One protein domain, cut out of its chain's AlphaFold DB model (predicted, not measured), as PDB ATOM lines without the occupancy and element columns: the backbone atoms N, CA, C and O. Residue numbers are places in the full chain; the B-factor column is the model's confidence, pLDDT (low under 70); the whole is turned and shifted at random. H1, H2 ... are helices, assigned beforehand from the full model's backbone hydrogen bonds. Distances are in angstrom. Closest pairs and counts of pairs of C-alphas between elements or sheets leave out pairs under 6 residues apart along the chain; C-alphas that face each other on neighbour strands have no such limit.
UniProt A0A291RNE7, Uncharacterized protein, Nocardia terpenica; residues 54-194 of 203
ATOM      1  N   ASP A  54      14.176 -16.823  10.718       93.25
ATOM      2  CA  ASP A  54      14.927 -15.612  10.384       93.25
ATOM      3  C   ASP A  54      16.310 -15.590  11.037       93.25
ATOM      4  O   ASP A  54      17.288 -15.243  10.372       93.25
ATOM      5  N   ARG A  55      16.427 -16.035  12.299       93.38
ATOM      6  CA  ARG A  55      17.734 -16.217  12.955       93.38
ATOM      7  C   ARG A  55      18.607 -17.207  12.188       93.38
ATOM      8  O   ARG A  55      19.752 -16.886  11.891       93.38
ATOM      9  N   MET A  56      18.053 -18.359  11.810       94.31
ATOM     10  CA  MET A  56      18.764 -19.377  11.029       94.31
ATOM     11  C   MET A  56      19.256 -18.814   9.688       94.31
ATOM     12  O   MET A  56      20.437 -18.926   9.360       94.31
ATOM     13  N   ARG A  57      18.385 -18.113   8.947       96.00
ATOM     14  CA  ARG A  57      18.761 -17.449   7.691       96.00
ATOM     15  C   ARG A  57      19.885 -16.431   7.905       96.00
ATOM     16  O   ARG A  57      20.826 -16.409   7.115       96.00
ATOM     17  N   GLY A  58      19.795 -15.614   8.956       97.06
ATOM     18  CA  GLY A  58      20.821 -14.634   9.318       97.06
ATOM     19  C   GLY A  58      22.182 -15.285   9.557       97.06
ATOM     20  O   GLY A  58      23.158 -14.913   8.906       97.06
ATOM     21  N   THR A  59      22.229 -16.324  10.394       97.38
ATOM     22  CA  THR A  59      23.468 -17.059  10.676       97.38
ATOM     23  C   THR A  59      24.065 -17.699   9.419       97.38
ATOM     24  O   THR A  59      25.281 -17.684   9.238       97.38
ATOM     25  N   TYR A  60      23.242 -18.221   8.504       97.19
ATOM     26  CA  TYR A  60      23.746 -18.865   7.281       97.19
ATOM     27  C   TYR A  60      24.320 -17.851   6.296       97.19
ATOM     28  O   TYR A  60      25.361 -18.093   5.678       97.19
ATOM     29  N   VAL A  61      23.661 -16.697   6.158       97.50
ATOM     30  CA  VAL A  61      24.170 -15.576   5.358       97.50
ATOM     31  C   VAL A  61      25.514 -15.109   5.906       97.50
ATOM     32  O   VAL A  61      26.443 -14.882   5.128       97.50
ATOM     33  N   GLU A  62      25.631 -14.999   7.225       98.25
ATOM     34  CA  GLU A  62      26.857 -14.577   7.886       98.25
ATOM     35  C   GLU A  62      28.000 -15.574   7.678       98.25
ATOM     36  O   GLU A  62      29.065 -15.172   7.204       98.25
ATOM     37  N   LEU A  63      27.757 -16.870   7.896       98.44
ATOM     38  CA  LEU A  63      28.751 -17.923   7.670       98.44
ATOM     39  C   LEU A  63      29.273 -17.898   6.233       98.44
ATOM     40  O   LEU A  63      30.484 -17.869   6.003       98.44
ATOM     41  N   ASN A  64      28.366 -17.862   5.254       97.62
ATOM     42  CA  ASN A  64      28.750 -17.830   3.849       97.62
ATOM     43  C   ASN A  64      29.522 -16.546   3.497       97.62
ATOM     44  O   ASN A  64      30.515 -16.587   2.768       97.62
ATOM     45  N   SER A  65      29.098 -15.395   4.023       98.31
ATOM     46  CA  SER A  65      29.752 -14.108   3.756       98.31
ATOM     47  C   SER A  65      31.155 -14.046   4.359       98.31
ATOM     48  O   SER A  65      32.100 -13.652   3.673       98.31
ATOM     49  N   ARG A  66      31.322 -14.491   5.610       98.50
ATOM     50  CA  ARG A  66      32.624 -14.524   6.287       98.50
ATOM     51  C   ARG A  66      33.568 -15.554   5.651       98.50
ATOM     52  O   ARG A  66      34.747 -15.258   5.486       98.50
ATOM     53  N   ALA A  67      33.048 -16.683   5.160       98.19
ATOM     54  CA  ALA A  67      33.803 -17.640   4.341       98.19
ATOM     55  C   ALA A  67      34.367 -17.002   3.053       98.19
ATOM     56  O   ALA A  67      35.551 -17.146   2.731       98.19
ATOM     57  N   HIS A  68      33.539 -16.253   2.316       98.00
ATOM     58  CA  HIS A  68      33.986 -15.513   1.131       98.00
ATOM     59  C   HIS A  68      35.004 -14.419   1.470       98.00
ATOM     60  O   HIS A  68      35.965 -14.218   0.717       98.00
ATOM     61  N   TYR A  69      34.799 -13.714   2.584       98.38
ATOM     62  CA  TYR A  69      35.693 -12.656   3.036       98.38
ATOM     63  C   TYR A  69      37.077 -13.201   3.400       98.38
ATOM     64  O   TYR A  69      38.068 -12.697   2.871       98.38
ATOM     65  N   PHE A  70      37.149 -14.275   4.193       98.50
ATOM     66  CA  PHE A  70      38.402 -14.960   4.513       98.50
ATOM     67  C   PHE A  70      39.165 -15.370   3.251       98.50
ATOM     68  O   PHE A  70      40.310 -14.964   3.064       98.50
ATOM     69  N   ARG A  71      38.512 -16.077   2.317       97.56
ATOM     70  CA  ARG A  71      39.139 -16.471   1.044       97.56
ATOM     71  C   ARG A  71      39.670 -15.264   0.262       97.56
ATOM     72  O   ARG A  71      40.741 -15.336  -0.336       97.56
ATOM     73  N   SER A  72      38.936 -14.154   0.250       98.06
ATOM     74  CA  SER A  72      39.361 -12.928  -0.438       98.06
ATOM     75  C   SER A  72      40.569 -12.276   0.241       98.06
ATOM     76  O   SER A  72      41.481 -11.817  -0.447       98.06
ATOM     77  N   ALA A  73      40.603 -12.264   1.577       98.06
ATOM     78  CA  ALA A  73      41.738 -11.780   2.358       98.06
ATOM     79  C   ALA A  73      42.986 -12.651   2.135       98.06
ATOM     80  O   ALA A  73      44.049 -12.110   1.841       98.06
ATOM     81  N   ALA A  74      42.834 -13.977   2.159       97.12
ATOM     82  CA  ALA A  74      43.893 -14.941   1.863       97.12
ATOM     83  C   ALA A  74      44.497 -14.729   0.466       97.12
ATOM     84  O   ALA A  74      45.708 -14.585   0.326       97.12
ATOM     85  N   ARG A  75      43.662 -14.616  -0.576       96.38
ATOM     86  CA  ARG A  75      44.149 -14.360  -1.944       96.38
ATOM     87  C   ARG A  75      44.876 -13.032  -2.069       96.38
ATOM     88  O   ARG A  75      45.895 -12.947  -2.747       96.38
ATOM     89  N   ARG A  76      44.365 -11.989  -1.409       96.69
ATOM     90  CA  ARG A  76      45.054 -10.700  -1.367       96.69
ATOM     91  C   ARG A  76      46.423 -10.845  -0.709       96.69
ATOM     92  O   ARG A  76      47.385 -10.346  -1.271       96.69
ATOM     93  N   HIS A  77      46.513 -11.541   0.420       95.38
ATOM     94  CA  HIS A  77      47.771 -11.786   1.124       95.38
ATOM     95  C   HIS A  77      48.811 -12.450   0.202       95.38
ATOM     96  O   HIS A  77      49.917 -11.937   0.047       95.38
ATOM     97  N   VAL A  78      48.414 -13.507  -0.513       94.94
ATOM     98  CA  VAL A  78      49.253 -14.188  -1.515       94.94
ATOM     99  C   VAL A  78      49.682 -13.248  -2.647       94.94
ATOM    100  O   VAL A  78      50.854 -13.220  -3.017       94.94
ATOM    101  N   ALA A  79      48.763 -12.437  -3.175       94.44
ATOM    102  CA  ALA A  79      49.079 -11.473  -4.227       94.44
ATOM    103  C   ALA A  79      50.065 -10.387  -3.758       94.44
ATOM    104  O   ALA A  79      50.939  -9.984  -4.520       94.44
ATOM    105  N   GLU A  80      49.960  -9.914  -2.513       94.62
ATOM    106  CA  GLU A  80      50.923  -8.959  -1.949       94.62
ATOM    107  C   GLU A  80      52.336  -9.563  -1.898       94.62
ATOM    108  O   GLU A  80      53.271  -8.938  -2.404       94.62
ATOM    109  N   HIS A  81      52.478 -10.808  -1.424       92.44
ATOM    110  CA  HIS A  81      53.755 -11.531  -1.455       92.44
ATOM    111  C   HIS A  81      54.298 -11.708  -2.880       92.44
ATOM    112  O   HIS A  81      55.477 -11.455  -3.120       92.44
ATOM    113  N   ALA A  82      53.445 -12.071  -3.844       91.44
ATOM    114  CA  ALA A  82      53.842 -12.223  -5.247       91.44
ATOM    115  C   ALA A  82      54.340 -10.918  -5.887       91.44
ATOM    116  O   ALA A  82      55.153 -10.948  -6.809       91.44
ATOM    117  N   HIS A  83      53.884  -9.770  -5.386       92.62
ATOM    118  CA  HIS A  83      54.325  -8.449  -5.832       92.62
ATOM    119  C   HIS A  83      55.450  -7.851  -4.971       92.62
ATOM    120  O   HIS A  83      55.821  -6.698  -5.190       92.62
ATOM    121  N   GLY A  84      55.987  -8.595  -3.995       90.88
ATOM    122  CA  GLY A  84      57.022  -8.102  -3.080       90.88
ATOM    123  C   GLY A  84      56.548  -6.963  -2.168       90.88
ATOM    124  O   GLY A  84      57.359  -6.162  -1.707       90.88
ATOM    125  N   ARG A  85      55.234  -6.853  -1.940       92.19
ATOM    126  CA  ARG A  85      54.623  -5.852  -1.060       92.19
ATOM    127  C   ARG A  85      54.378  -6.459   0.325       92.19
ATOM    128  O   ARG A  85      54.130  -7.661   0.424       92.19
ATOM    129  N   PRO A  86      54.436  -5.655   1.402       89.88
ATOM    130  CA  PRO A  86      54.136  -6.151   2.739       89.88
ATOM    131  C   PRO A  86      52.676  -6.604   2.805       89.88
ATOM    132  O   PRO A  86      51.757  -5.820   2.553       89.88
ATOM    133  N   ALA A  87      52.469  -7.878   3.127       91.62
ATOM    134  CA  ALA A  87      51.140  -8.439   3.269       91.62
ATOM    135  C   ALA A  87      50.508  -8.019   4.606       91.62
ATOM    136  O   ALA A  87      51.168  -7.930   5.640       91.62
ATOM    137  N   ASP A  88      49.205  -7.745   4.579       93.44
ATOM    138  CA  ASP A  88      48.440  -7.335   5.756       93.44
ATOM    139  C   ASP A  88      47.988  -8.576   6.543       93.44
ATOM    140  O   ASP A  88      46.900  -9.116   6.316       93.44
ATOM    141  N   SER A  89      48.859  -9.071   7.427       93.94
ATOM    142  CA  SER A  89      48.569 -10.233   8.281       93.94
ATOM    143  C   SER A  89      47.423  -9.960   9.254       93.94
ATOM    144  O   SER A  89      46.580 -10.827   9.453       93.94
ATOM    145  N   ALA A  90      47.312  -8.734   9.777       95.88
ATOM    146  CA  ALA A  90      46.241  -8.367  10.704       95.88
ATOM    147  C   ALA A  90      44.857  -8.499  10.052       95.88
ATOM    148  O   ALA A  90      43.911  -8.993  10.665       95.88
ATOM    149  N   LYS A  91      44.729  -8.105   8.780       96.06
ATOM    150  CA  LYS A  91      43.484  -8.289   8.027       96.06
ATOM    151  C   LYS A  91      43.172  -9.756   7.737       96.06
ATOM    152  O   LYS A  91      41.993 -10.114   7.722       96.06
ATOM    153  N   LEU A  92      44.188 -10.584   7.485       97.31
ATOM    154  CA  LEU A  92      44.011 -12.027   7.319       97.31
ATOM    155  C   LEU A  92      43.514 -12.669   8.621       97.31
ATOM    156  O   LEU A  92      42.501 -13.367   8.592       97.31
ATOM    157  N   ASP A  93      44.171 -12.376   9.744       97.88
ATOM    158  CA  ASP A  93      43.818 -12.910  11.061       97.88
ATOM    159  C   ASP A  93      42.410 -12.477  11.476       97.88
ATOM    160  O   ASP A  93      41.583 -13.316  11.825       97.88
ATOM    161  N   ALA A  94      42.066 -11.197  11.305       98.25
ATOM    162  CA  ALA A  94      40.713 -10.718  11.575       98.25
ATOM    163  C   ALA A  94      39.663 -11.408  10.685       98.25
ATOM    164  O   ALA A  94      38.555 -11.708  11.129       98.25
ATOM    165  N   ALA A  95      39.967 -11.667   9.408       98.44
ATOM    166  CA  ALA A  95      39.052 -12.392   8.528       98.44
ATOM    167  C   ALA A  95      38.865 -13.853   8.971       98.44
ATOM    168  O   ALA A  95      37.753 -14.379   8.902       98.44
ATOM    169  N   TRP A  96      39.942 -14.479   9.444       98.31
ATOM    170  CA  TRP A  96      39.947 -15.841   9.958       98.31
ATOM    171  C   TRP A  96      39.154 -15.978  11.260       98.31
ATOM    172  O   TRP A  96      38.267 -16.827  11.355       98.31
ATOM    173  N   GLU A  97      39.401 -15.106  12.234       98.44
ATOM    174  CA  GLU A  97      38.678 -15.078  13.510       98.44
ATOM    175  C   GLU A  97      37.179 -14.868  13.299       98.44
ATOM    176  O   GLU A  97      36.364 -15.622  13.835       98.44
ATOM    177  N   ASN A  98      36.811 -13.918  12.434       98.50
ATOM    178  CA  ASN A  98      35.419 -13.692  12.060       98.50
ATOM    179  C   ASN A  98      34.788 -14.963  11.467       98.50
ATOM    180  O   ASN A  98      33.680 -15.347  11.850       98.50
ATOM    181  N   TYR A  99      35.463 -15.642  10.536       98.50
ATOM    182  CA  TYR A  99      34.950 -16.899   9.989       98.50
ATOM    183  C   TYR A  99      34.745 -17.958  11.083       98.50
ATOM    184  O   TYR A  99      33.652 -18.520  11.178       98.50
ATOM    185  N   ARG A 100      35.747 -18.186  11.942       98.31
ATOM    186  CA  ARG A 100      35.676 -19.181  13.024       98.31
ATOM    187  C   ARG A 100      34.539 -18.911  13.996       98.31
ATOM    188  O   ARG A 100      33.831 -19.839  14.378       98.31
ATOM    189  N   GLU A 101      34.351 -17.653  14.383       98.50
ATOM    190  CA  GLU A 101      33.256 -17.254  15.264       98.50
ATOM    191  C   GLU A 101      31.895 -17.579  14.630       98.50
ATOM    192  O   GLU A 101      31.037 -18.186  15.270       98.50
ATOM    193  N   SER A 102      31.700 -17.245  13.354       98.38
ATOM    194  CA  SER A 102      30.429 -17.519  12.678       98.38
ATOM    195  C   SER A 102      30.195 -19.003  12.437       98.38
ATOM    196  O   SER A 102      29.063 -19.464  12.569       98.38
ATOM    197  N   TYR A 103      31.247 -19.776  12.163       98.31
ATOM    198  CA  TYR A 103      31.153 -21.232  12.126       98.31
ATOM    199  C   TYR A 103      30.728 -21.803  13.487       98.31
ATOM    200  O   TYR A 103      29.809 -22.619  13.547       98.31
ATOM    201  N   ALA A 104      31.323 -21.321  14.584       98.00
ATOM    202  CA  ALA A 104      30.976 -21.752  15.937       98.00
ATOM    203  C   ALA A 104      29.520 -21.429  16.315       98.00
ATOM    204  O   ALA A 104      28.889 -22.200  17.038       98.00
ATOM    205  N   GLN A 105      28.971 -20.322  15.812       97.62
ATOM    206  CA  GLN A 105      27.551 -20.001  15.963       97.62
ATOM    207  C   GLN A 105      26.673 -20.893  15.074       97.62
ATOM    208  O   GLN A 105      25.668 -21.430  15.537       97.62
ATOM    209  N   ALA A 106      27.058 -21.088  13.811       97.38
ATOM    210  CA  ALA A 106      26.286 -21.856  12.841       97.38
ATOM    211  C   ALA A 106      26.167 -23.340  13.207       97.38
ATOM    212  O   ALA A 106      25.084 -23.905  13.075       97.38
ATOM    213  N   GLN A 107      27.225 -23.974  13.724       96.94
ATOM    214  CA  GLN A 107      27.188 -25.400  14.091       96.94
ATOM    215  C   GLN A 107      26.126 -25.741  15.149       96.94
ATOM    216  O   GLN A 107      25.713 -26.890  15.245       96.94
ATOM    217  N   MET A 108      25.654 -24.755  15.919       97.12
ATOM    218  CA  MET A 108      24.606 -24.950  16.927       97.12
ATOM    219  C   MET A 108      23.192 -25.025  16.332       97.12
ATOM    220  O   MET A 108      22.246 -25.342  17.051       97.12
ATOM    221  N   ILE A 109      23.034 -24.667  15.055       95.69
ATOM    222  CA  ILE A 109      21.733 -24.497  14.391       95.69
ATOM    223  C   ILE A 109      21.631 -25.241  13.059       95.69
ATOM    224  O   ILE A 109      20.518 -25.505  12.612       95.69
ATOM    225  N   LEU A 110      22.765 -25.576  12.435       94.00
ATOM    226  CA  LEU A 110      22.814 -26.369  11.208       94.00
ATOM    227  C   LEU A 110      22.216 -27.762  11.424       94.00
ATOM    228  O   LEU A 110      22.450 -28.391  12.456       94.00
ATOM    229  N   SER A 111      21.505 -28.285  10.420       93.62
ATOM    230  CA  SER A 111      21.211 -29.721  10.394       93.62
ATOM    231  C   SER A 111      22.497 -30.539  10.275       93.62
ATOM    232  O   SER A 111      23.501 -30.059   9.749       93.62
ATOM    233  N   GLU A 112      22.453 -31.811  10.669       92.12
ATOM    234  CA  GLU A 112      23.590 -32.738  10.545       92.12
ATOM    235  C   GLU A 112      24.165 -32.789   9.120       92.12
ATOM    236  O   GLU A 112      25.384 -32.790   8.914       92.12
ATOM    237  N   ARG A 113      23.288 -32.754   8.106       89.62
ATOM    238  CA  ARG A 113      23.700 -32.723   6.697       89.62
ATOM    239  C   ARG A 113      24.489 -31.450   6.395       89.62
ATOM    240  O   ARG A 113      25.584 -31.533   5.845       89.62
ATOM    241  N   ALA A 114      23.955 -30.281   6.743       92.38
ATOM    242  CA  ALA A 114      24.613 -29.004   6.472       92.38
ATOM    243  C   ALA A 114      25.893 -28.817   7.306       92.38
ATOM    244  O   ALA A 114      26.882 -28.277   6.806       92.38
ATOM    245  N   LEU A 115      25.903 -29.323   8.541       95.38
ATOM    246  CA  LEU A 115      27.061 -29.330   9.426       95.38
ATOM    247  C   LEU A 115      28.208 -30.149   8.834       95.38
ATOM    248  O   LEU A 115      29.331 -29.661   8.795       95.38
ATOM    249  N   THR A 116      27.928 -31.332   8.281       93.25
ATOM    250  CA  THR A 116      28.949 -32.174   7.629       93.25
ATOM    251  C   THR A 116      29.694 -31.405   6.528       93.25
ATOM    252  O   THR A 116      30.928 -31.417   6.475       93.25
ATOM    253  N   PHE A 117      28.962 -30.667   5.686       91.44
ATOM    254  CA  PHE A 117      29.554 -29.783   4.678       91.44
ATOM    255  C   PHE A 117      30.360 -28.648   5.302       91.44
ATOM    256  O   PHE A 117      31.498 -28.404   4.901       91.44
ATOM    257  N   ALA A 118      29.780 -27.949   6.277       95.38
ATOM    258  CA  ALA A 118      30.432 -26.821   6.925       95.38
ATOM    259  C   ALA A 118      31.741 -27.234   7.614       95.38
ATOM    260  O   ALA A 118      32.735 -26.524   7.481       95.38
ATOM    261  N   SER A 119      31.779 -28.398   8.265       96.00
ATOM    262  CA  SER A 119      32.986 -28.948   8.885       96.00
ATOM    263  C   SER A 119      34.065 -29.294   7.859       96.00
ATOM    264  O   SER A 119      35.230 -28.970   8.077       96.00
ATOM    265  N   ALA A 120      33.703 -29.906   6.727       93.38
ATOM    266  CA  ALA A 120      34.660 -30.191   5.655       93.38
ATOM    267  C   ALA A 120      35.259 -28.899   5.072       93.38
ATOM    268  O   ALA A 120      36.470 -28.796   4.885       93.38
ATOM    269  N   VAL A 121      34.429 -27.874   4.857       94.56
ATOM    270  CA  VAL A 121      34.903 -26.563   4.389       94.56
ATOM    271  C   VAL A 121      35.762 -25.868   5.444       94.56
ATOM    272  O   VAL A 121      36.771 -25.272   5.074       94.56
ATOM    273  N   SER A 122      35.417 -25.978   6.732       96.31
ATOM    274  CA  SER A 122      36.239 -25.442   7.825       96.31
ATOM    275  C   SER A 122      37.646 -26.022   7.790       96.31
ATOM    276  O   SER A 122      38.597 -25.250   7.788       96.31
ATOM    277  N   ARG A 123      37.787 -27.346   7.632       94.50
ATOM    278  CA  ARG A 123      39.104 -27.991   7.488       94.50
ATOM    279  C   ARG A 123      39.886 -27.463   6.283       94.50
ATOM    280  O   ARG A 123      41.076 -27.196   6.393       94.50
ATOM    281  N   CYS A 124      39.229 -27.254   5.138       93.00
ATOM    282  CA  CYS A 124      39.885 -26.627   3.986       93.00
ATOM    283  C   CYS A 124      40.355 -25.195   4.273       93.00
ATOM    284  O   CYS A 124      41.340 -24.759   3.674       93.00
ATOM    285  N   MET A 125      39.640 -24.449   5.121       95.06
ATOM    286  CA  MET A 125      40.038 -23.099   5.519       95.06
ATOM    287  C   MET A 125      41.161 -23.092   6.550       95.06
ATOM    288  O   MET A 125      42.035 -22.241   6.420       95.06
ATOM    289  N   ASP A 126      41.168 -24.030   7.502       95.19
ATOM    290  CA  ASP A 126      42.286 -24.238   8.434       95.19
ATOM    291  C   ASP A 126      43.584 -24.454   7.636       95.19
ATOM    292  O   ASP A 126      44.525 -23.666   7.738       95.19
ATOM    293  N   ASP A 127      43.577 -25.426   6.716       91.38
ATOM    294  CA  ASP A 127      44.722 -25.707   5.845       91.38
ATOM    295  C   ASP A 127      45.094 -24.500   4.965       91.38
ATOM    296  O   ASP A 127      46.270 -24.223   4.729       91.38
ATOM    297  N   ALA A 128      44.098 -23.770   4.444       93.31
ATOM    298  CA  ALA A 128      44.342 -22.573   3.644       93.31
ATOM    299  C   ALA A 128      45.025 -21.478   4.467       93.31
ATOM    300  O   ALA A 128      45.930 -20.819   3.961       93.31
ATOM    301  N   ARG A 129      44.584 -21.273   5.711       95.56
ATOM    302  CA  ARG A 129      45.144 -20.284   6.629       95.56
ATOM    303  C   ARG A 129      46.595 -20.622   6.921       95.56
ATOM    304  O   ARG A 129      47.449 -19.759   6.735       95.56
ATOM    305  N   ASP A 130      46.871 -21.857   7.320       93.38
ATOM    306  CA  ASP A 130      48.228 -22.285   7.663       93.38
ATOM    307  C   ASP A 130      49.152 -22.163   6.447       93.38
ATOM    308  O   ASP A 130      50.218 -21.559   6.518       93.38
ATOM    309  N   ALA A 131      48.674 -22.576   5.272       91.25
ATOM    310  CA  ALA A 131      49.431 -22.468   4.034       91.25
ATOM    311  C   ALA A 131      49.702 -21.024   3.568       91.25
ATOM    312  O   ALA A 131      50.664 -20.802   2.832       91.25
ATOM    313  N   VAL A 132      48.842 -20.062   3.920       93.44
ATOM    314  CA  VAL A 132      49.062 -18.631   3.645       93.44
ATOM    315  C   VAL A 132      50.051 -18.036   4.644       93.44
ATOM    316  O   VAL A 132      50.870 -17.219   4.240       93.44
ATOM    317  N   VAL A 133      49.991 -18.438   5.915       91.88
ATOM    318  CA  VAL A 133      50.910 -17.963   6.962       91.88
ATOM    319  C   VAL A 133      52.333 -18.481   6.734       91.88
ATOM    320  O   VAL A 133      53.284 -17.715   6.857       91.88
ATOM    321  N   ASP A 134      52.475 -19.743   6.333       89.19
ATOM    322  CA  ASP A 134      53.772 -20.407   6.145       89.19
ATOM    323  C   ASP A 134      54.402 -20.144   4.765       89.19
ATOM    324  O   ASP A 134      55.343 -20.830   4.351       89.19
ATOM    325  N   ILE A 135      53.884 -19.178   3.998       89.19
ATOM    326  CA  ILE A 135      54.344 -18.972   2.627       89.19
ATOM    327  C   ILE A 135      55.764 -18.394   2.568       89.19
ATOM    328  O   ILE A 135      56.053 -17.308   3.062       89.19
ATOM    329  N   ASP A 136      56.657 -19.101   1.875       79.31
ATOM    330  CA  ASP A 136      58.080 -18.749   1.755       79.31
ATOM    331  C   ASP A 136      58.394 -17.724   0.643       79.31
ATOM    332  O   ASP A 136      59.555 -17.415   0.373       79.31
ATOM    333  N   GLY A 137      57.364 -17.192  -0.021       78.88
ATOM    334  CA  GLY A 137      57.489 -16.175  -1.068       78.88
ATOM    335  C   GLY A 137      58.047 -16.675  -2.408       78.88
ATOM    336  O   GLY A 137      58.222 -15.867  -3.322       78.88
ATOM    337  N   ARG A 138      58.311 -17.980  -2.582       85.12
ATOM    338  CA  ARG A 138      58.730 -18.523  -3.885       85.12
ATOM    339  C   ARG A 138      57.580 -18.474  -4.889       85.12
ATOM    340  O   ARG A 138      56.454 -18.863  -4.582       85.12
ATOM    341  N   ALA A 139      57.880 -18.062  -6.124       84.94
ATOM    342  CA  ALA A 139      56.882 -17.857  -7.179       84.94
ATOM    343  C   ALA A 139      56.011 -19.097  -7.454       84.94
ATOM    344  O   ALA A 139      54.801 -18.975  -7.611       84.94
ATOM    345  N   GLU A 140      56.610 -20.291  -7.463       84.50
ATOM    346  CA  GLU A 140      55.887 -21.554  -7.660       84.50
ATOM    347  C   GLU A 140      54.904 -21.845  -6.513       84.50
ATOM    348  O   GLU A 140      53.741 -22.161  -6.757       84.50
ATOM    349  N   GLY A 141      55.341 -21.669  -5.261       85.81
ATOM    350  CA  GLY A 141      54.496 -21.867  -4.081       85.81
ATOM    351  C   GLY A 141      53.336 -20.871  -4.017       85.81
ATOM    352  O   GLY A 141      52.206 -21.257  -3.718       85.81
ATOM    353  N   LEU A 142      53.602 -19.610  -4.371       89.44
ATOM    354  CA  LEU A 142      52.593 -18.553  -4.493       89.44
ATOM    355  C   LEU A 142      51.563 -18.864  -5.583       89.44
ATOM    356  O   LEU A 142      50.365 -18.751  -5.329       89.44
ATOM    357  N   ALA A 143      52.007 -19.297  -6.766       89.19
ATOM    358  CA  ALA A 143      51.118 -19.652  -7.869       89.19
ATOM    359  C   ALA A 143      50.232 -20.858  -7.523       89.19
ATOM    360  O   ALA A 143      49.022 -20.823  -7.745       89.19
ATOM    361  N   HIS A 144      50.812 -21.901  -6.922       88.31
ATOM    362  CA  HIS A 144      50.062 -23.078  -6.488       88.31
ATOM    363  C   HIS A 144      49.034 -22.738  -5.399       88.31
ATOM    364  O   HIS A 144      47.913 -23.250  -5.402       88.31
ATOM    365  N   LEU A 145      49.395 -21.865  -4.453       90.75
ATOM    366  CA  LEU A 145      48.470 -21.440  -3.409       90.75
ATOM    367  C   LEU A 145      47.347 -20.549  -3.956       90.75
ATOM    368  O   LEU A 145      46.198 -20.757  -3.567       90.75
ATOM    369  N   ASP A 146      47.626 -19.603  -4.860       92.50
ATOM    370  CA  ASP A 146      46.550 -18.818  -5.487       92.50
ATOM    371  C   ASP A 146      45.605 -19.713  -6.303       92.50
ATOM    372  O   ASP A 146      44.389 -19.557  -6.175       92.50
ATOM    373  N   ASP A 147      46.123 -20.705  -7.047       91.38
ATOM    374  CA  ASP A 147      45.279 -21.683  -7.752       91.38
ATOM    375  C   ASP A 147      44.368 -22.436  -6.779       91.38
ATOM    376  O   ASP A 147      43.158 -22.496  -6.997       91.38
ATOM    377  N   TYR A 148      44.905 -22.946  -5.668       91.06
ATOM    378  CA  TYR A 148      44.111 -23.627  -4.642       91.06
ATOM    379  C   TYR A 148      43.023 -22.718  -4.045       91.06
ATOM    380  O   TYR A 148      41.856 -23.113  -3.942       91.06
ATOM    381  N   LEU A 149      43.375 -21.482  -3.674       93.62
ATOM    382  CA  LEU A 149      42.427 -20.515  -3.114       93.62
ATOM    383  C   LEU A 149      41.352 -20.112  -4.135       93.62
ATOM    384  O   LEU A 149      40.202 -19.833  -3.770       93.62
ATOM    385  N   TYR A 150      41.702 -20.059  -5.420       93.19
ATOM    386  CA  TYR A 150      40.778 -19.723  -6.493       93.19
ATOM    387  C   TYR A 150      39.844 -20.888  -6.835       93.19
ATOM    388  O   TYR A 150      38.622 -20.698  -6.825       93.19
ATOM    389  N   THR A 151      40.408 -22.068  -7.101       90.69
ATOM    390  CA  THR A 151      39.709 -23.249  -7.619       90.69
ATOM    391  C   THR A 151      39.117 -24.089  -6.492       90.69
ATOM    392  O   THR A 151      37.904 -24.042  -6.281       90.69
ATOM    393  N   SER A 152      39.955 -24.809  -5.745       89.50
ATOM    394  CA  SER A 152      39.577 -25.765  -4.703       89.50
ATOM    395  C   SER A 152      38.756 -25.119  -3.597       89.50
ATOM    396  O   SER A 152      37.574 -25.436  -3.435       89.50
ATOM    397  N   LEU A 153      39.330 -24.143  -2.887       92.06
ATOM    398  CA  LEU A 153      38.624 -23.465  -1.801       92.06
ATOM    399  C   LEU A 153      37.418 -22.678  -2.335       92.06
ATOM    400  O   LEU A 153      36.369 -22.602  -1.697       92.06
ATOM    401  N   GLY A 154      37.525 -22.134  -3.550       93.06
ATOM    402  CA  GLY A 154      36.404 -21.481  -4.216       93.06
ATOM    403  C   GLY A 154      35.243 -22.417  -4.546       93.06
ATOM    404  O   GLY A 154      34.094 -21.973  -4.532       93.06
ATOM    405  N   SER A 155      35.517 -23.687  -4.839       91.25
ATOM    406  CA  SER A 155      34.505 -24.726  -5.032       91.25
ATOM    407  C   SER A 155      33.886 -25.153  -3.710       91.25
ATOM    408  O   SER A 155      32.664 -25.152  -3.596       91.25
ATOM    409  N   ALA A 156      34.711 -25.390  -2.690       91.38
ATOM    410  CA  ALA A 156      34.264 -25.730  -1.344       91.38
ATOM    411  C   ALA A 156      33.288 -24.677  -0.778       91.38
ATOM    412  O   ALA A 156      32.189 -25.015  -0.344       91.38
ATOM    413  N   VAL A 157      33.611 -23.381  -0.890       94.69
ATOM    414  CA  VAL A 157      32.711 -22.293  -0.451       94.69
ATOM    415  C   VAL A 157      31.406 -22.258  -1.262       94.69
ATOM    416  O   VAL A 157      30.338 -21.997  -0.712       94.69
ATOM    417  N   ARG A 158      31.444 -22.563  -2.566       92.38
ATOM    418  CA  ARG A 158      30.215 -22.687  -3.371       92.38
ATOM    419  C   ARG A 158      29.354 -23.860  -2.902       92.38
ATOM    420  O   ARG A 158      28.139 -23.700  -2.824       92.38
ATOM    421  N   MET A 159      29.960 -25.000  -2.573       91.25
ATOM    422  CA  MET A 159      29.244 -26.162  -2.035       91.25
ATOM    423  C   MET A 159      28.624 -25.864  -0.672       91.25
ATOM    424  O   MET A 159      27.457 -26.190  -0.476       91.25
ATOM    425  N   LEU A 160      29.341 -25.164   0.218       93.88
ATOM    426  CA  LEU A 160      28.783 -24.670   1.480       93.88
ATOM    427  C   LEU A 160      27.501 -23.872   1.228       93.88
ATOM    428  O   LEU A 160      26.467 -24.169   1.814       93.88
ATOM    429  N   ARG A 161      27.531 -22.906   0.303       94.44
ATOM    430  CA  ARG A 161      26.345 -22.111  -0.037       94.44
ATOM    431  C   ARG A 161      25.158 -22.976  -0.472       94.44
ATOM    432  O   ARG A 161      24.034 -22.693  -0.070       94.44
ATOM    433  N   HIS A 162      25.392 -23.996  -1.297       92.06
ATOM    434  CA  HIS A 162      24.338 -24.915  -1.740       92.06
ATOM    435  C   HIS A 162      23.789 -25.753  -0.583       92.06
ATOM    436  O   HIS A 162      22.574 -25.843  -0.427       92.06
ATOM    437  N   ALA A 163      24.657 -26.277   0.285       91.88
ATOM    438  CA  ALA A 163      24.246 -26.995   1.487       91.88
ATOM    439  C   ALA A 163      23.372 -26.122   2.405       91.88
ATOM    440  O   ALA A 163      22.292 -26.549   2.798       91.88
ATOM    441  N   LEU A 164      23.773 -24.872   2.664       93.81
ATOM    442  CA  LEU A 164      22.988 -23.926   3.470       93.81
ATOM    443  C   LEU A 164      21.628 -23.597   2.831       93.81
ATOM    444  O   LEU A 164      20.625 -23.447   3.522       93.81
ATOM    445  N   ARG A 165      21.570 -23.481   1.499       92.75
ATOM    446  CA  ARG A 165      20.327 -23.199   0.762       92.75
ATOM    447  C   ARG A 165      19.373 -24.387   0.749       92.75
ATOM    448  O   ARG A 165      18.167 -24.177   0.897       92.75
ATOM    449  N   ALA A 166      19.899 -25.598   0.598       91.12
ATOM    450  CA  ALA A 166      19.130 -26.829   0.728       91.12
ATOM    451  C   ALA A 166      18.579 -26.986   2.152       91.12
ATOM    452  O   ALA A 166      17.413 -27.326   2.323       91.12
ATOM    453  N   ASP A 167      19.379 -26.641   3.161       92.31
ATOM    454  CA  ASP A 167      18.974 -26.693   4.566       92.31
ATOM    455  C   ASP A 167      17.860 -25.689   4.915       92.31
ATOM    456  O   ASP A 167      16.956 -25.986   5.690       92.31
ATOM    457  N   LEU A 168      17.846 -24.525   4.256       91.50
ATOM    458  CA  LEU A 168      16.730 -23.569   4.311       91.50
ATOM    459  C   LEU A 168      15.495 -24.005   3.494       91.50
ATOM    460  O   LEU A 168      14.507 -23.271   3.460       91.50
ATOM    461  N   GLY A 169      15.551 -25.133   2.779       89.81
ATOM    462  CA  GLY A 169      14.491 -25.594   1.875       89.81
ATOM    463  C   GLY A 169      14.355 -24.777   0.584       89.81
ATOM    464  O   GLY A 169      13.334 -24.861  -0.093       89.81
ATOM    465  N   THR A 170      15.359 -23.962   0.238       86.06
ATOM    466  CA  THR A 170      15.343 -23.111  -0.970       86.06
ATOM    467  C   THR A 170      15.878 -23.806  -2.222       86.06
ATOM    468  O   THR A 170      15.659 -23.321  -3.330       86.06
ATOM    469  N   GLU A 171      16.571 -24.931  -2.057       80.44
ATOM    470  CA  GLU A 171      17.048 -25.798  -3.137       80.44
ATOM    471  C   GLU A 171      16.681 -27.256  -2.818       80.44
ATOM    472  O   GLU A 171      16.636 -27.624  -1.642       80.44
ATOM    473  N   PRO A 172      16.389 -28.091  -3.833       69.38
ATOM    474  CA  PRO A 172      16.093 -29.499  -3.609       69.38
ATOM    475  C   PRO A 172      17.292 -30.190  -2.957       69.38
ATOM    476  O   PRO A 172      18.430 -30.024  -3.393       69.38
ATOM    477  N   ALA A 173      17.012 -30.967  -1.911       63.19
ATOM    478  CA  ALA A 173      18.037 -31.549  -1.056       63.19
ATOM    479  C   ALA A 173      18.953 -32.557  -1.765       63.19
ATOM    480  O   ALA A 173      20.002 -32.840  -1.192       63.19
ATOM    481  N   ASP A 174      18.634 -33.073  -2.970       61.72
ATOM    482  CA  ASP A 174      19.644 -33.832  -3.714       61.72
ATOM    483  C   ASP A 174      19.481 -34.084  -5.226       61.72
ATOM    484  O   ASP A 174      18.394 -34.369  -5.727       61.72
ATOM    485  N   LEU A 175      20.641 -34.099  -5.897       53.31
ATOM    486  CA  LEU A 175      20.960 -34.863  -7.117       53.31
ATOM    487  C   LEU A 175      22.346 -35.562  -7.007       53.31
ATOM    488  O   LEU A 175      22.700 -36.312  -7.911       53.31
ATOM    489  N   VAL A 176      23.137 -35.337  -5.939       56.38
ATOM    490  CA  VAL A 176      24.462 -35.942  -5.679       56.38
ATOM    491  C   VAL A 176      24.694 -36.143  -4.160       56.38
ATOM    492  O   VAL A 176      24.809 -35.136  -3.456       56.38
ATOM    493  N   PRO A 177      24.863 -37.390  -3.670       73.31
ATOM    494  CA  PRO A 177      25.036 -37.726  -2.249       73.31
ATOM    495  C   PRO A 177      26.013 -36.829  -1.470       73.31
ATOM    496  O   PRO A 177      27.042 -36.389  -1.993       73.31
ATOM    497  N   VAL A 178      25.712 -36.590  -0.185       74.94
ATOM    498  CA  VAL A 178      26.545 -35.786   0.738       74.94
ATOM    499  C   VAL A 178      27.974 -36.295   0.753       74.94
ATOM    500  O   VAL A 178      28.919 -35.514   0.686       74.94
ATOM    501  N   GLU A 179      28.114 -37.611   0.809       75.62
ATOM    502  CA  GLU A 179      29.369 -38.333   0.900       75.62
ATOM    503  C   GLU A 179      30.249 -38.048  -0.319       75.62
ATOM    504  O   GLU A 179      31.433 -37.760  -0.160       75.62
ATOM    505  N   ASP A 180      29.668 -38.018  -1.522       79.12
ATOM    506  CA  ASP A 180      30.397 -37.751  -2.767       79.12
ATOM    507  C   ASP A 180      30.935 -36.320  -2.811       79.12
ATOM    508  O   ASP A 180      32.062 -36.080  -3.254       79.12
ATOM    509  N   ARG A 181      30.141 -35.361  -2.323       78.62
ATOM    510  CA  ARG A 181      30.524 -33.946  -2.276       78.62
ATOM    511  C   ARG A 181      31.507 -33.641  -1.156       78.62
ATOM    512  O   ARG A 181      32.419 -32.846  -1.352       78.62
ATOM    513  N   VAL A 182      31.369 -34.282  -0.001       80.38
ATOM    514  CA  VAL A 182      32.361 -34.200   1.077       80.38
ATOM    515  C   VAL A 182      33.670 -34.836   0.617       80.38
ATOM    516  O   VAL A 182      34.722 -34.230   0.783       80.38
ATOM    517  N   ALA A 183      33.619 -35.985  -0.058       81.19
ATOM    518  CA  ALA A 183      34.791 -36.588  -0.682       81.19
ATOM    519  C   ALA A 183      35.388 -35.696  -1.781       81.19
ATOM    520  O   ALA A 183      36.596 -35.711  -1.990       81.19
ATOM    521  N   GLU A 184      34.581 -34.923  -2.511       82.00
ATOM    522  CA  GLU A 184      35.071 -33.894  -3.439       82.00
ATOM    523  C   GLU A 184      35.819 -32.784  -2.682       82.00
ATOM    524  O   GLU A 184      36.939 -32.452  -3.056       82.00
ATOM    525  N   ILE A 185      35.264 -32.265  -1.582       79.31
ATOM    526  CA  ILE A 185      35.908 -31.242  -0.740       79.31
ATOM    527  C   ILE A 185      37.224 -31.760  -0.143       79.31
ATOM    528  O   ILE A 185      38.245 -31.082  -0.243       79.31
ATOM    529  N   GLU A 186      37.237 -32.973   0.410       80.62
ATOM    530  CA  GLU A 186      38.454 -33.587   0.950       80.62
ATOM    531  C   GLU A 186      39.482 -33.859  -0.164       80.62
ATOM    532  O   GLU A 186      40.661 -33.566   0.004       80.62
ATOM    533  N   ARG A 187      39.071 -34.302  -1.360       79.00
ATOM    534  CA  ARG A 187      39.988 -34.407  -2.516       79.00
ATOM    535  C   ARG A 187      40.604 -33.055  -2.886       79.00
ATOM    536  O   ARG A 187      41.806 -32.968  -3.140       79.00
ATOM    537  N   LEU A 188      39.798 -31.994  -2.898       76.50
ATOM    538  CA  LEU A 188      40.264 -30.634  -3.175       76.50
ATOM    539  C   LEU A 188      41.248 -30.131  -2.109       76.50
ATOM    540  O   LEU A 188      42.174 -29.397  -2.460       76.50
ATOM    541  N   ARG A 189      41.065 -30.547  -0.851       76.19
ATOM    542  CA  ARG A 189      41.972 -30.307   0.277       76.19
ATOM    543  C   ARG A 189      43.321 -31.004   0.073       76.19
ATOM    544  O   ARG A 189      44.356 -30.346   0.107       76.19
ATOM    545  N   TYR A 190      43.325 -32.302  -0.238       67.38
ATOM    546  CA  TYR A 190      44.560 -33.075  -0.440       67.38
ATOM    547  C   TYR A 190      45.405 -32.584  -1.620       67.38
ATOM    548  O   TYR A 190      46.632 -32.543  -1.509       67.38
ATOM    549  N   LYS A 191      44.767 -32.077  -2.691       66.19
ATOM    550  CA  LYS A 191      45.463 -31.412  -3.810       66.19
ATOM    551  C   LYS A 191      46.406 -30.290  -3.331       66.19
ATOM    552  O   LYS A 191      47.416 -30.029  -3.976       66.19
ATOM    553  N   ARG A 192      46.122 -29.631  -2.196       63.72
ATOM    554  CA  ARG A 192      47.003 -28.606  -1.605       63.72
ATOM    555  C   ARG A 192      48.210 -29.180  -0.867       63.72
ATOM    556  O   ARG A 192      49.274 -28.566  -0.928       63.72
ATOM    557  N   ILE A 193      48.025 -30.298  -0.166       59.22
ATOM    558  CA  ILE A 193      49.024 -30.917   0.723       59.22
ATOM    559  C   ILE A 193      50.101 -31.671  -0.084       59.22
ATOM    560  O   ILE A 193      51.134 -32.050   0.460       59.22
ATOM    561  N   GLY A 194      49.913 -31.852  -1.397       54.88
ATOM    562  CA  GLY A 194      50.858 -32.599  -2.234       54.88
ATOM    563  C   GLY A 194      50.818 -34.107  -1.970       54.88
ATOM    564  O   GLY A 194      51.742 -34.825  -2.336       54.88
TER     565      GLY A 194
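What this domain is: This is residues 54 to 194 of the 203 residues of an uncharacterized protein of Nocardia terpenica (UniProt A0A291RNE7). Look for a slim, elongated bundle of helices lying lengthwise, in two layers: H1 with H4 and H5 set end to end in one, and H2, H3 and H6 in the other. The chain folds back and forth along the long axis, with H3 in the core and the long H1 spanning most of the length. The printed part has 141 residues with six named helices, H1 to H6 in chain order, and no named strand; the class is all helix. It is compact, with a radius of gyration of the C-alphas of 15.3 A, and spans 46 by 29 by 18 A.

How they stand to each other: Start at H1, residues 54 to 82, the longest helix. It forms a helical hairpin with H2, residues 89 to 106: they touch, closest at the C-alphas of Phe 70 and Ala 95, 4.8 A apart, with a shallow tilt of 23 degrees, opposite ways. With residues 60 to 71 alone H1 touches H5, residues 152 to 167, closest at the C-alphas of Asn 64 and Arg 161, 6.3 A. With residues 71 to 82 alone it touches H4, residues 139 to 150, closest at the C-alphas of Arg 75 and Asp 146, 6.2 A. H4 and H5 meet only through their link. Next look at the hub, H3, residues 112 to 133, which touches the five other helices. H3 and H5 run opposite ways at a shallow tilt of 23 degrees, with the C-alphas of Ala 114 and Ala 163 closest, 5.4 A apart. H2 and H3 only just touch, with 3 pairs of C-alphas within 8 A; their closest C-alphas, those of Trp 96 and Arg 129, are 7.6 A apart. H6, residues 178 to 193, runs the same way as H3 at a shallow tilt of 7 degrees and touches it, closest at the C-alphas of Cys 124 and Arg 189, 5.6 A. H6 is apart from H1 and H2. Every O i to N i+4 pair is within hydrogen-bond range in H1, H2, H3, H4 and H5; in H6 it is 10 of 12.

Where its parts are: Find C-alpha 54 at (14.927, -15.612, 10.384); from there H1 runs 42.1 A to C-alpha 82 at (53.842, -12.223, -5.247). H2 measures 25.5 A, H3 31.3 A, H4 16.2 A and H5 22.6 A from first to last C-alpha. H6 runs 23.0 A and ends at C-alpha 193, (49.024, -30.917, 0.723).

The domain as a whole: The two C-alphas farthest apart are those of Gly 84 and Gly 169, 46.3 A. The printed part has no cut and no long link. Mean pLDDT of the printed part is 90.0; look for values under 70 at residues 172 to 176 and 190 to 194.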